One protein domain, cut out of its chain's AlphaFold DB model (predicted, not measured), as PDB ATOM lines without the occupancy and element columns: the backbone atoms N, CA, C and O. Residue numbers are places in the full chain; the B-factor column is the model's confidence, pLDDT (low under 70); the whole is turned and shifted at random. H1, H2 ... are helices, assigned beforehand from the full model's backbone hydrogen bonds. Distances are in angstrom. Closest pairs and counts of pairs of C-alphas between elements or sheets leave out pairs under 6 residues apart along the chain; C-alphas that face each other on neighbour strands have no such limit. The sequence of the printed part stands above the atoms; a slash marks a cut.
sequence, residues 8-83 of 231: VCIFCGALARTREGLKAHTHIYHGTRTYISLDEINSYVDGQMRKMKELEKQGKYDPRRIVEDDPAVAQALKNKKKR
ATOM      1  N   VAL A   8      27.373  17.061  52.154       76.81
ATOM      2  CA  VAL A   8      27.615  17.259  50.718       76.81
ATOM      3  C   VAL A   8      26.856  16.212  49.914       76.81
ATOM      4  O   VAL A   8      26.930  15.015  50.201       76.81
ATOM      5  N   CYS A   9      26.136  16.642  48.880       76.44
ATOM      6  CA  CYS A   9      25.531  15.724  47.928       76.44
ATOM      7  C   CYS A   9      26.599  15.105  47.031       76.44
ATOM      8  O   CYS A   9      27.231  15.792  46.235       76.44
ATOM      9  N   ILE A  10      26.748  13.785  47.091       70.19
ATOM     10  CA  ILE A  10      27.727  13.052  46.275       70.19
ATOM     11  C   ILE A  10      27.444  13.123  44.764       70.19
ATOM     12  O   ILE A  10      28.324  12.847  43.956       70.19
ATOM     13  N   PHE A  11      26.220  13.488  44.369       70.88
ATOM     14  CA  PHE A  11      25.799  13.514  42.968       70.88
ATOM     15  C   PHE A  11      26.086  14.835  42.263       70.88
ATOM     16  O   PHE A  11      26.326  14.838  41.057       70.88
ATOM     17  N   CYS A  12      26.030  15.947  42.992       72.38
ATOM     18  CA  CYS A  12      26.152  17.287  42.420       72.38
ATOM     19  C   CYS A  12      27.066  18.222  43.221       72.38
ATOM     20  O   CYS A  12      27.264  19.357  42.813       72.38
ATOM     21  N   GLY A  13      27.620  17.778  44.351       72.50
ATOM     22  CA  GLY A  13      28.493  18.579  45.210       72.50
ATOM     23  C   GLY A  13      27.783  19.659  46.026       72.50
ATOM     24  O   GLY A  13      28.458  20.421  46.713       72.50
ATOM     25  N   ALA A  14      26.451  19.744  45.969       79.38
ATOM     26  CA  ALA A  14      25.709  20.781  46.673       79.38
ATOM     27  C   ALA A  14      25.750  20.581  48.196       79.38
ATOM     28  O   ALA A  14      25.721  19.449  48.689       79.38
ATOM     29  N   LEU A  15      25.812  21.693  48.928       81.81
ATOM     30  CA  LEU A  15      25.935  21.704  50.382       81.81
ATOM     31  C   LEU A  15      24.557  21.710  51.039       81.81
ATOM     32  O   LEU A  15      23.641  22.371  50.561       81.81
ATOM     33  N   ALA A  16      24.420  21.024  52.163       82.94
ATOM     34  CA  ALA A  16      23.230  21.049  52.996       82.94
ATOM     35  C   ALA A  16      23.605  21.326  54.451       82.94
ATOM     36  O   ALA A  16      24.583  20.774  54.959       82.94
ATOM     37  N   ARG A  17      22.811  22.151  55.134       84.25
ATOM     38  CA  ARG A  17      22.967  22.408  56.578       84.25
ATOM     39  C   ARG A  17      22.466  21.241  57.427       84.25
ATOM     40  O   ARG A  17      22.876  21.076  58.567       84.25
ATOM     41  N   THR A  18      21.549  20.447  56.888       81.25
ATOM     42  CA  THR A  18      20.876  19.353  57.586       81.25
ATOM     43  C   THR A  18      20.884  18.080  56.751       81.25
ATOM     44  O   THR A  18      20.825  18.102  55.516       81.25
ATOM     45  N   ARG A  19      20.896  16.928  57.428       76.88
ATOM     46  CA  ARG A  19      20.809  15.620  56.769       76.88
ATOM     47  C   ARG A  19      19.484  15.465  56.017       76.88
ATOM     48  O   ARG A  19      19.429  14.829  54.965       76.88
ATOM     49  N   GLU A  20      18.411  16.048  56.541       75.31
ATOM     50  CA  GLU A  20      17.074  16.065  55.949       75.31
ATOM     51  C   GLU A  20      17.042  16.897  54.670       75.31
ATOM     52  O   GLU A  20      16.464  16.447  53.678       75.31
ATOM     53  N   GLY A  21      17.694  18.064  54.669       79.00
ATOM     54  CA  GLY A  21      17.861  18.900  53.484       79.00
ATOM     55  C   GLY A  21      18.585  18.160  52.369       79.00
ATOM     56  O   GLY A  21      18.101  18.122  51.236       79.00
ATOM     57  N   LEU A  22      19.669  17.454  52.706       80.25
ATOM     58  CA  LEU A  22      20.389  16.624  51.743       80.25
ATOM     59  C   LEU A  22      19.523  15.482  51.181       80.25
ATOM     60  O   LEU A  22      19.546  15.214  49.976       80.25
ATOM     61  N   LYS A  23      18.738  14.807  52.030       74.62
ATOM     62  CA  LYS A  23      17.818  13.740  51.597       74.62
ATOM     63  C   LYS A  23      16.747  14.272  50.644       74.62
ATOM     64  O   LYS A  23      16.516  13.665  49.601       74.62
ATOM     65  N   ALA A  24      16.121  15.399  50.983       77.44
ATOM     66  CA  ALA A  24      15.103  16.034  50.150       77.44
ATOM     67  C   ALA A  24      15.682  16.474  48.798       77.44
ATOM     68  O   ALA A  24      15.111  16.160  47.756       77.44
ATOM     69  N   HIS A  25      16.854  17.109  48.806       82.75
ATOM     70  CA  HIS A  25      17.576  17.478  47.592       82.75
ATOM     71  C   HIS A  25      17.870  16.265  46.698       82.75
ATOM     72  O   HIS A  25      17.542  16.273  45.512       82.75
ATOM     73  N   THR A  26      18.439  15.203  47.274       77.00
ATOM     74  CA  THR A  26      18.786  13.983  46.530       77.00
ATOM     75  C   THR A  26      17.548  13.357  45.896       77.00
ATOM     76  O   THR A  26      17.569  13.003  44.722       77.00
ATOM     77  N   HIS A  27      16.444  13.291  46.639       73.25
ATOM     78  CA  HIS A  27      15.188  12.744  46.143       73.25
ATOM     79  C   HIS A  27      14.611  13.547  44.967       73.25
ATOM     80  O   HIS A  27      14.238  12.958  43.957       73.25
ATOM     81  N   ILE A  28      14.578  14.880  45.071       76.31
ATOM     82  CA  ILE A  28      13.985  15.763  44.052       76.31
ATOM     83  C   ILE A  28      14.817  15.773  42.767       76.31
ATOM     84  O   ILE A  28      14.269  15.675  41.672       76.31
ATOM     85  N   TYR A  29      16.138  15.906  42.890       77.25
ATOM     86  CA  TYR A  29      17.005  16.215  41.748       77.25
ATOM     87  C   TYR A  29      17.755  15.013  41.180       77.25
ATOM     88  O   TYR A  29      18.201  15.047  40.032       77.25
ATOM     89  N   HIS A  30      17.902  13.947  41.962       75.62
ATOM     90  CA  HIS A  30      18.632  12.745  41.557       75.62
ATOM     91  C   HIS A  30      17.762  11.482  41.597       75.62
ATOM     92  O   HIS A  30      18.210  10.417  41.163       75.62
ATOM     93  N   GLY A  31      16.503  11.616  42.034       67.12
ATOM     94  CA  GLY A  31      15.563  10.517  42.190       67.12
ATOM     95  C   GLY A  31      15.958   9.567  43.321       67.12
ATOM     96  O   GLY A  31      16.939   9.755  44.041       67.12
ATOM     97  N   THR A  32      15.194   8.492  43.482       55.84
ATOM     98  CA  THR A  32      15.556   7.376  44.362       55.84
ATOM     99  C   THR A  32      16.557   6.463  43.664       55.84
ATOM    100  O   THR A  32      16.181   5.453  43.075       55.84
ATOM    101  N   ARG A  33      17.847   6.801  43.725       52.53
ATOM    102  CA  ARG A  33      18.916   5.837  43.429       52.53
ATOM    103  C   ARG A  33      19.312   5.147  44.722       52.53
ATOM    104  O   ARG A  33      19.990   5.728  45.562       52.53
ATOM    105  N   THR A  34      18.816   3.932  44.901       45.94
ATOM    106  CA  THR A  34      19.009   3.167  46.135       45.94
ATOM    107  C   THR A  34      20.372   2.477  46.200       45.94
ATOM    108  O   THR A  34      20.842   2.247  47.308       45.94
ATOM    109  N   TYR A  35      21.043   2.224  45.064       51.22
ATOM    110  CA  TYR A  35      22.375   1.604  45.017       51.22
ATOM    111  C   TYR A  35      23.215   2.080  43.827       51.22
ATOM    112  O   TYR A  35      22.709   2.192  42.713       51.22
ATOM    113  N   ILE A  36      24.504   2.324  44.078       53.72
ATOM    114  CA  ILE A  36      25.569   2.505  43.079       53.72
ATOM    115  C   ILE A  36      26.803   1.797  43.651       53.72
ATOM    116  O   ILE A  36      27.099   1.955  44.837       53.72
ATOM    117  N   SER A  37      27.488   0.970  42.858       59.78
ATOM    118  CA  SER A  37      28.700   0.274  43.326       59.78
ATOM    119  C   SER A  37      29.832   1.268  43.625       59.78
ATOM    120  O   SER A  37      29.843   2.356  43.062       59.78
ATOM    121  N   LEU A  38      30.801   0.934  44.491       53.38
ATOM    122  CA  LEU A  38      31.881   1.872  44.848       53.38
ATOM    123  C   LEU A  38      32.705   2.308  43.622       53.38
ATOM    124  O   LEU A  38      33.038   3.482  43.491       53.38
ATOM    125  N   ASP A  39      32.978   1.387  42.696       67.31
ATOM    126  CA  ASP A  39      33.708   1.681  41.457       67.31
ATOM    127  C   ASP A  39      32.899   2.577  40.512       67.31
ATOM    128  O   ASP A  39      33.431   3.503  39.893       67.31
ATOM    129  N   GLU A  40      31.588   2.352  40.443       63.28
ATOM    130  CA  GLU A  40      30.667   3.193  39.686       63.28
ATOM    131  C   GLU A  40      30.501   4.571  40.342       63.28
ATOM    132  O   GLU A  40      30.487   5.568  39.627       63.28
ATOM    133  N   ILE A  41      30.480   4.661  41.678       62.97
ATOM    134  CA  ILE A  41      30.504   5.925  42.425       62.97
ATOM    135  C   ILE A  41      31.798   6.669  42.134       62.97
ATOM    136  O   ILE A  41      31.723   7.840  41.806       62.97
ATOM    137  N   ASN A  42      32.965   6.031  42.207       67.44
ATOM    138  CA  ASN A  42      34.243   6.710  41.984       67.44
ATOM    139  C   ASN A  42      34.331   7.272  40.557       67.44
ATOM    140  O   ASN A  42      34.587   8.461  40.370       67.44
ATOM    141  N   SER A  43      34.007   6.454  39.551       68.31
ATOM    142  CA  SER A  43      33.967   6.885  38.147       68.31
ATOM    143  C   SER A  43      32.932   7.994  37.906       68.31
ATOM    144  O   SER A  43      33.199   8.983  37.212       68.31
ATOM    145  N   TYR A  44      31.752   7.872  38.520       66.94
ATOM    146  CA  TYR A  44      30.683   8.859  38.419       66.94
ATOM    147  C   TYR A  44      31.045  10.170  39.122       66.94
ATOM    148  O   TYR A  44      30.893  11.227  38.519       66.94
ATOM    149  N   VAL A  45      31.557  10.117  40.352       61.34
ATOM    150  CA  VAL A  45      31.979  11.268  41.160       61.34
ATOM    151  C   VAL A  45      33.091  12.022  40.445       61.34
ATOM    152  O   VAL A  45      32.965  13.228  40.263       61.34
ATOM    153  N   ASP A  46      34.114  11.344  39.927       72.06
ATOM    154  CA  ASP A  46      35.186  11.996  39.163       72.06
ATOM    155  C   ASP A  46      34.674  12.652  37.871       72.06
ATOM    156  O   ASP A  46      35.155  13.712  37.444       72.06
ATOM    157  N   GLY A  47      33.685  12.031  37.226       74.62
ATOM    158  CA  GLY A  47      32.975  12.594  36.080       74.62
ATOM    159  C   GLY A  47      32.154  13.833  36.448       74.62
ATOM    160  O   GLY A  47      32.261  14.867  35.781       74.62
ATOM    161  N   GLN A  48      31.373  13.764  37.527       67.12
ATOM    162  CA  GLN A  48      30.561  14.881  38.002       67.12
ATOM    163  C   GLN A  48      31.441  16.026  38.492       67.12
ATOM    164  O   GLN A  48      31.220  17.153  38.076       67.12
ATOM    165  N   MET A  49      32.497  15.768  39.261       68.81
ATOM    166  CA  MET A  49      33.423  16.797  39.743       68.81
ATOM    167  C   MET A  49      34.065  17.579  38.590       68.81
ATOM    168  O   MET A  49      34.196  18.801  38.670       68.81
ATOM    169  N   ARG A  50      34.409  16.914  37.476       78.88
ATOM    170  CA  ARG A  50      34.859  17.600  36.251       78.88
ATOM    171  C   ARG A  50      33.760  18.461  35.634       78.88
ATOM    172  O   ARG A  50      34.017  19.614  35.296       78.88
ATOM    173  N   LYS A  51      32.541  17.931  35.517       77.50
ATOM    174  CA  LYS A  51      31.381  18.666  34.990       77.50
ATOM    175  C   LYS A  51      31.031  19.885  35.850       77.50
ATOM    176  O   LYS A  51      30.774  20.951  35.302       77.50
ATOM    177  N   MET A  52      31.072  19.753  37.175       70.00
ATOM    178  CA  MET A  52      30.780  20.834  38.118       70.00
ATOM    179  C   MET A  52      31.815  21.954  38.022       70.00
ATOM    180  O   MET A  52      31.425  23.112  37.918       70.00
ATOM    181  N   LYS A  53      33.113  21.626  37.941       78.44
ATOM    182  CA  LYS A  53      34.180  22.618  37.699       78.44
ATOM    183  C   LYS A  53      33.987  23.375  36.386       78.44
ATOM    184  O   LYS A  53      34.297  24.559  36.297       78.44
ATOM    185  N   GLU A  54      33.484  22.705  35.354       81.12
ATOM    186  CA  GLU A  54      33.212  23.343  34.067       81.12
ATOM    187  C   GLU A  54      31.984  24.266  34.132       81.12
ATOM    188  O   GLU A  54      32.005  25.370  33.592       81.12
ATOM    189  N   LEU A  55      30.933  23.860  34.850       74.88
ATOM    190  CA  LEU A  55      29.762  24.702  35.109       74.88
ATOM    191  C   LEU A  55      30.094  25.909  35.997       74.88
ATOM    192  O   LEU A  55      29.550  26.988  35.768       74.88
ATOM    193  N   GLU A  56      31.003  25.748  36.957       77.81
ATOM    194  CA  GLU A  56      31.519  26.828  37.807       77.81
ATOM    195  C   GLU A  56      32.247  27.883  36.967       77.81
ATOM    196  O   GLU A  56      31.924  29.066  37.045       77.81
ATOM    197  N   LYS A  57      33.148  27.465  36.064       85.75
ATOM    198  CA  LYS A  57      33.813  28.378  35.112       85.75
ATOM    199  C   LYS A  57      32.829  29.127  34.214       85.75
ATOM    200  O   LYS A  57      33.096  30.257  33.821       85.75
ATOM    201  N   GLN A  58      31.705  28.497  33.875       84.19
ATOM    202  CA  GLN A  58      30.635  29.108  33.082       84.19
ATOM    203  C   GLN A  58      29.702  30.009  33.911       84.19
ATOM    204  O   GLN A  58      28.753  30.556  33.350       84.19
ATOM    205  N   GLY A  59      29.917  30.137  35.226       78.00
ATOM    206  CA  GLY A  59      29.047  30.888  36.136       78.00
ATOM    207  C   GLY A  59      27.663  30.259  36.338       78.00
ATOM    208  O   GLY A  59      26.740  30.931  36.784       78.00
ATOM    209  N   LYS A  60      27.493  28.981  35.979       72.06
ATOM    210  CA  LYS A  60      26.218  28.244  36.049       72.06
ATOM    211  C   LYS A  60      26.087  27.371  37.296       72.06
ATOM    212  O   LYS A  60      25.032  26.780  37.515       72.06
ATOM    213  N   TYR A  61      27.151  27.259  38.085       67.56
ATOM    214  CA  TYR A  61      27.172  26.529  39.344       67.56
ATOM    215  C   TYR A  61      27.867  27.360  40.419       67.56
ATOM    216  O   TYR A  61      28.948  27.891  40.174       67.56
ATOM    217  N   ASP A  62      27.244  27.442  41.593       74.50
ATOM    218  CA  ASP A  62      27.821  28.063  42.782       74.50
ATOM    219  C   ASP A  62      28.121  26.970  43.825       74.50
ATOM    220  O   ASP A  62      27.180  26.372  44.362       74.50
ATOM    221  N   PRO A  63      29.401  26.701  44.137       66.12
ATOM    222  CA  PRO A  63      29.792  25.700  45.128       66.12
ATOM    223  C   PRO A  63      29.419  26.076  46.569       66.12
ATOM    224  O   PRO A  63      29.499  25.229  47.455       66.12
ATOM    225  N   ARG A  64      29.009  27.323  46.831       74.44
ATOM    226  CA  ARG A  64      28.539  27.780  48.148       74.44
ATOM    227  C   ARG A  64      27.024  27.681  48.308       74.44
ATOM    228  O   ARG A  64      26.502  28.041  49.361       74.44
ATOM    229  N   ARG A  65      26.314  27.204  47.284       80.94
ATOM    230  CA  ARG A  65      24.859  27.065  47.320       80.94
ATOM    231  C   ARG A  65      24.440  26.028  48.361       80.94
ATOM    232  O   ARG A  65      24.798  24.854  48.259       80.94
ATOM    233  N   ILE A  66      23.605  26.465  49.299       83.12
ATOM    234  CA  ILE A  66      22.917  25.598  50.252       83.12
ATOM    235  C   ILE A  66      21.623  25.083  49.614       83.12
ATOM    236  O   ILE A  66      20.823  25.856  49.084       83.12
ATOM    237  N   VAL A  67      21.408  23.770  49.632       83.38
ATOM    238  CA  VAL A  67      20.253  23.137  48.980       83.38
ATOM    239  C   VAL A  67      18.940  23.451  49.677       83.38
ATOM    240  O   VAL A  67      17.911  23.461  49.016       83.38
ATOM    241  N   GLU A  68      18.941  23.729  50.982       86.25
ATOM    242  CA  GLU A  68      17.729  24.116  51.710       86.25
ATOM    243  C   GLU A  68      17.203  25.510  51.347       86.25
ATOM    244  O   GLU A  68      16.032  25.783  51.599       86.25
ATOM    245  N   ASP A  69      18.022  26.362  50.725       85.25
ATOM    246  CA  ASP A  69      17.575  27.661  50.204       85.25
ATOM    247  C   ASP A  69      16.780  27.502  48.888       85.25
ATOM    248  O   ASP A  69      16.146  28.443  48.407       85.25
ATOM    249  N   ASP A  70      16.780  26.302  48.297       83.06
ATOM    250  CA  ASP A  70      15.974  25.970  47.128       83.06
ATOM    251  C   ASP A  70      14.478  25.871  47.494       83.06
ATOM    252  O   ASP A  70      14.115  25.080  48.373       83.06
ATOM    253  N   PRO A  71      13.576  26.599  46.801       85.31
ATOM    254  CA  PRO A  71      12.143  26.575  47.094       85.31
ATOM    255  C   PRO A  71      11.519  25.174  47.083       85.31
ATOM    256  O   PRO A  71      10.636  24.897  47.896       85.31
ATOM    257  N   ALA A  72      11.973  24.278  46.203       82.75
ATOM    258  CA  ALA A  72      11.432  22.926  46.092       82.75
ATOM    259  C   ALA A  72      11.847  22.060  47.290       82.75
ATOM    260  O   ALA A  72      11.025  21.340  47.863       82.75
ATOM    261  N   VAL A  73      13.109  22.179  47.717       83.06
ATOM    262  CA  VAL A  73      13.642  21.486  48.898       83.06
ATOM    263  C   VAL A  73      12.998  22.041  50.166       83.06
ATOM    264  O   VAL A  73      12.504  21.271  50.990       83.06
ATOM    265  N   ALA A  74      12.913  23.365  50.300       84.62
ATOM    266  CA  ALA A  74      12.251  24.025  51.422       84.62
ATOM    267  C   ALA A  74      10.777  23.610  51.536       84.62
ATOM    268  O   ALA A  74      10.288  23.337  52.636       84.62
ATOM    269  N   GLN A  75      10.063  23.512  50.411       82.25
ATOM    270  CA  GLN A  75       8.682  23.043  50.393       82.25
ATOM    271  C   GLN A  75       8.574  21.560  50.760       82.25
ATOM    272  O   GLN A  75       7.685  21.202  51.527       82.25
ATOM    273  N   ALA A  76       9.478  20.698  50.288       79.44
ATOM    274  CA  ALA A  76       9.501  19.285  50.672       79.44
ATOM    275  C   ALA A  76       9.774  19.096  52.173       79.44
ATOM    276  O   ALA A  76       9.117  18.285  52.826       79.44
ATOM    277  N   LEU A  77      10.676  19.893  52.752       78.94
ATOM    278  CA  LEU A  77      10.934  19.908  54.193       78.94
ATOM    279  C   LEU A  77       9.706  20.379  54.985       78.94
ATOM    280  O   LEU A  77       9.361  19.771  56.000       78.94
ATOM    281  N   LYS A  78       9.001  21.413  54.504       78.56
ATOM    282  CA  LYS A  78       7.721  21.857  55.083       78.56
ATOM    283  C   LYS A  78       6.643  20.783  54.966       78.56
ATOM    284  O   LYS A  78       5.949  20.537  55.942       78.56
ATOM    285  N   ASN A  79       6.526  20.118  53.819       68.31
ATOM    286  CA  ASN A  79       5.554  19.050  53.578       68.31
ATOM    287  C   ASN A  79       5.820  17.824  54.455       68.31
ATOM    288  O   ASN A  79       4.875  17.216  54.939       68.31
ATOM    289  N   LYS A  80       7.087  17.495  54.727       58.91
ATOM    290  CA  LYS A  80       7.452  16.425  55.660       58.91
ATOM    291  C   LYS A  80       7.047  16.755  57.099       58.91
ATOM    292  O   LYS A  80       6.539  15.879  57.782       58.91
ATOM    293  N   LYS A  81       7.191  18.019  57.522       53.03
ATOM    294  CA  LYS A  81       6.610  18.516  58.787       53.03
ATOM    295  C   LYS A  81       5.075  18.551  58.769       53.03
ATOM    296  O   LYS A  81       4.458  18.563  59.819       53.03
ATOM    297  N   LYS A  82       4.472  18.598  57.577       44.72
ATOM    298  CA  LYS A  82       3.023  18.585  57.335       44.72
ATOM    299  C   LYS A  82       2.439  17.182  57.170       44.72
ATOM    300  O   LYS A  82       1.228  17.088  56.995       44.72
ATOM    301  N   ARG A  83       3.259  16.116  57.174       45.03
ATOM    302  CA  ARG A  83       2.766  14.738  57.310       45.03
ATOM    303  C   ARG A  83       2.044  14.747  58.650       45.03
ATOM    304  O   ARG A  83       2.699  14.950  59.663       45.03
TER     305      ARG A  83
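What this domain is: This is residues 8 to 83 of the 231 residues of an uncharacterized protein of Euryarchaeota archaeon (UniProt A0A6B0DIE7). One long helix, H2, makes one side of a flat, loosely joined frame, and two shorter helices, H1 and H3, pack on each other at a steep angle on the far side of it. The two links, residues 31 to 37 and residues 58 to 70, bridge the space between H2 and that pair, and the first printed stretch, around residues 8 to 14, lies in the space between H2 and H1. The end of H2 with the turn after it, residues 54 to 59, sticks out. The printed part has 76 residues, with three named helices in the order H1, H2, H3 and no named strand; its class is all helix. It is only just compact, close to loose, with a radius of gyration of the C-alphas of 13.4 A, and its C-alphas span 38 by 31 by 17 A.

How they stand to each other: Begin at H2, residues 38 to 57, which touches no helix. Go back along the chain to H1, residues 19 to 30, and you find it apart from H2. Go on to H3, residues 71 to 81, which is also apart from H2. Now look at His 25 in H1 and Val 73 in H3: their C-alphas, the closest of the two helices, are 5.8 A apart. H1 and H3 touch, with 10 pairs of C-alphas within 8 A and their centres 10.2 A apart. They run opposite ways at a steep tilt of 55 degrees. In the backbones of H1, H2 and H3, every O i to N i+4 pair is within hydrogen-bond range.

Where its parts are: Find C-alpha 38 at (31.881, 1.872, 44.848); from there H2 runs 28.3 A, mostly along increasing y, to C-alpha 57 at (33.813, 28.378, 35.112). H1 begins at C-alpha 19, at (20.809, 15.620, 56.769), and its 12 residues cover 15.6 A, mostly along decreasing z. H3 has 11 residues and covers 15.2 A; it ends at C-alpha 81, at (6.610, 18.516, 58.787).

The domain as a whole: The outline is flat, and the two C-alphas farthest apart, those of Lys 57 and Arg 83, are 40.5 A from each other. The printed part runs from residue 8 to residue 83 with no cut. The link from H1 to H2, 7 residues, is short, and the link from H2 to H3, 13 residues, is long. Residues 54 to 59, of which 54 to 57 belong to H2, stand free. The mean pLDDT of the printed part is 72.7; look for values under 70 at residues 31 to 45, 48 to 49, 61, 63 and 79 to 83.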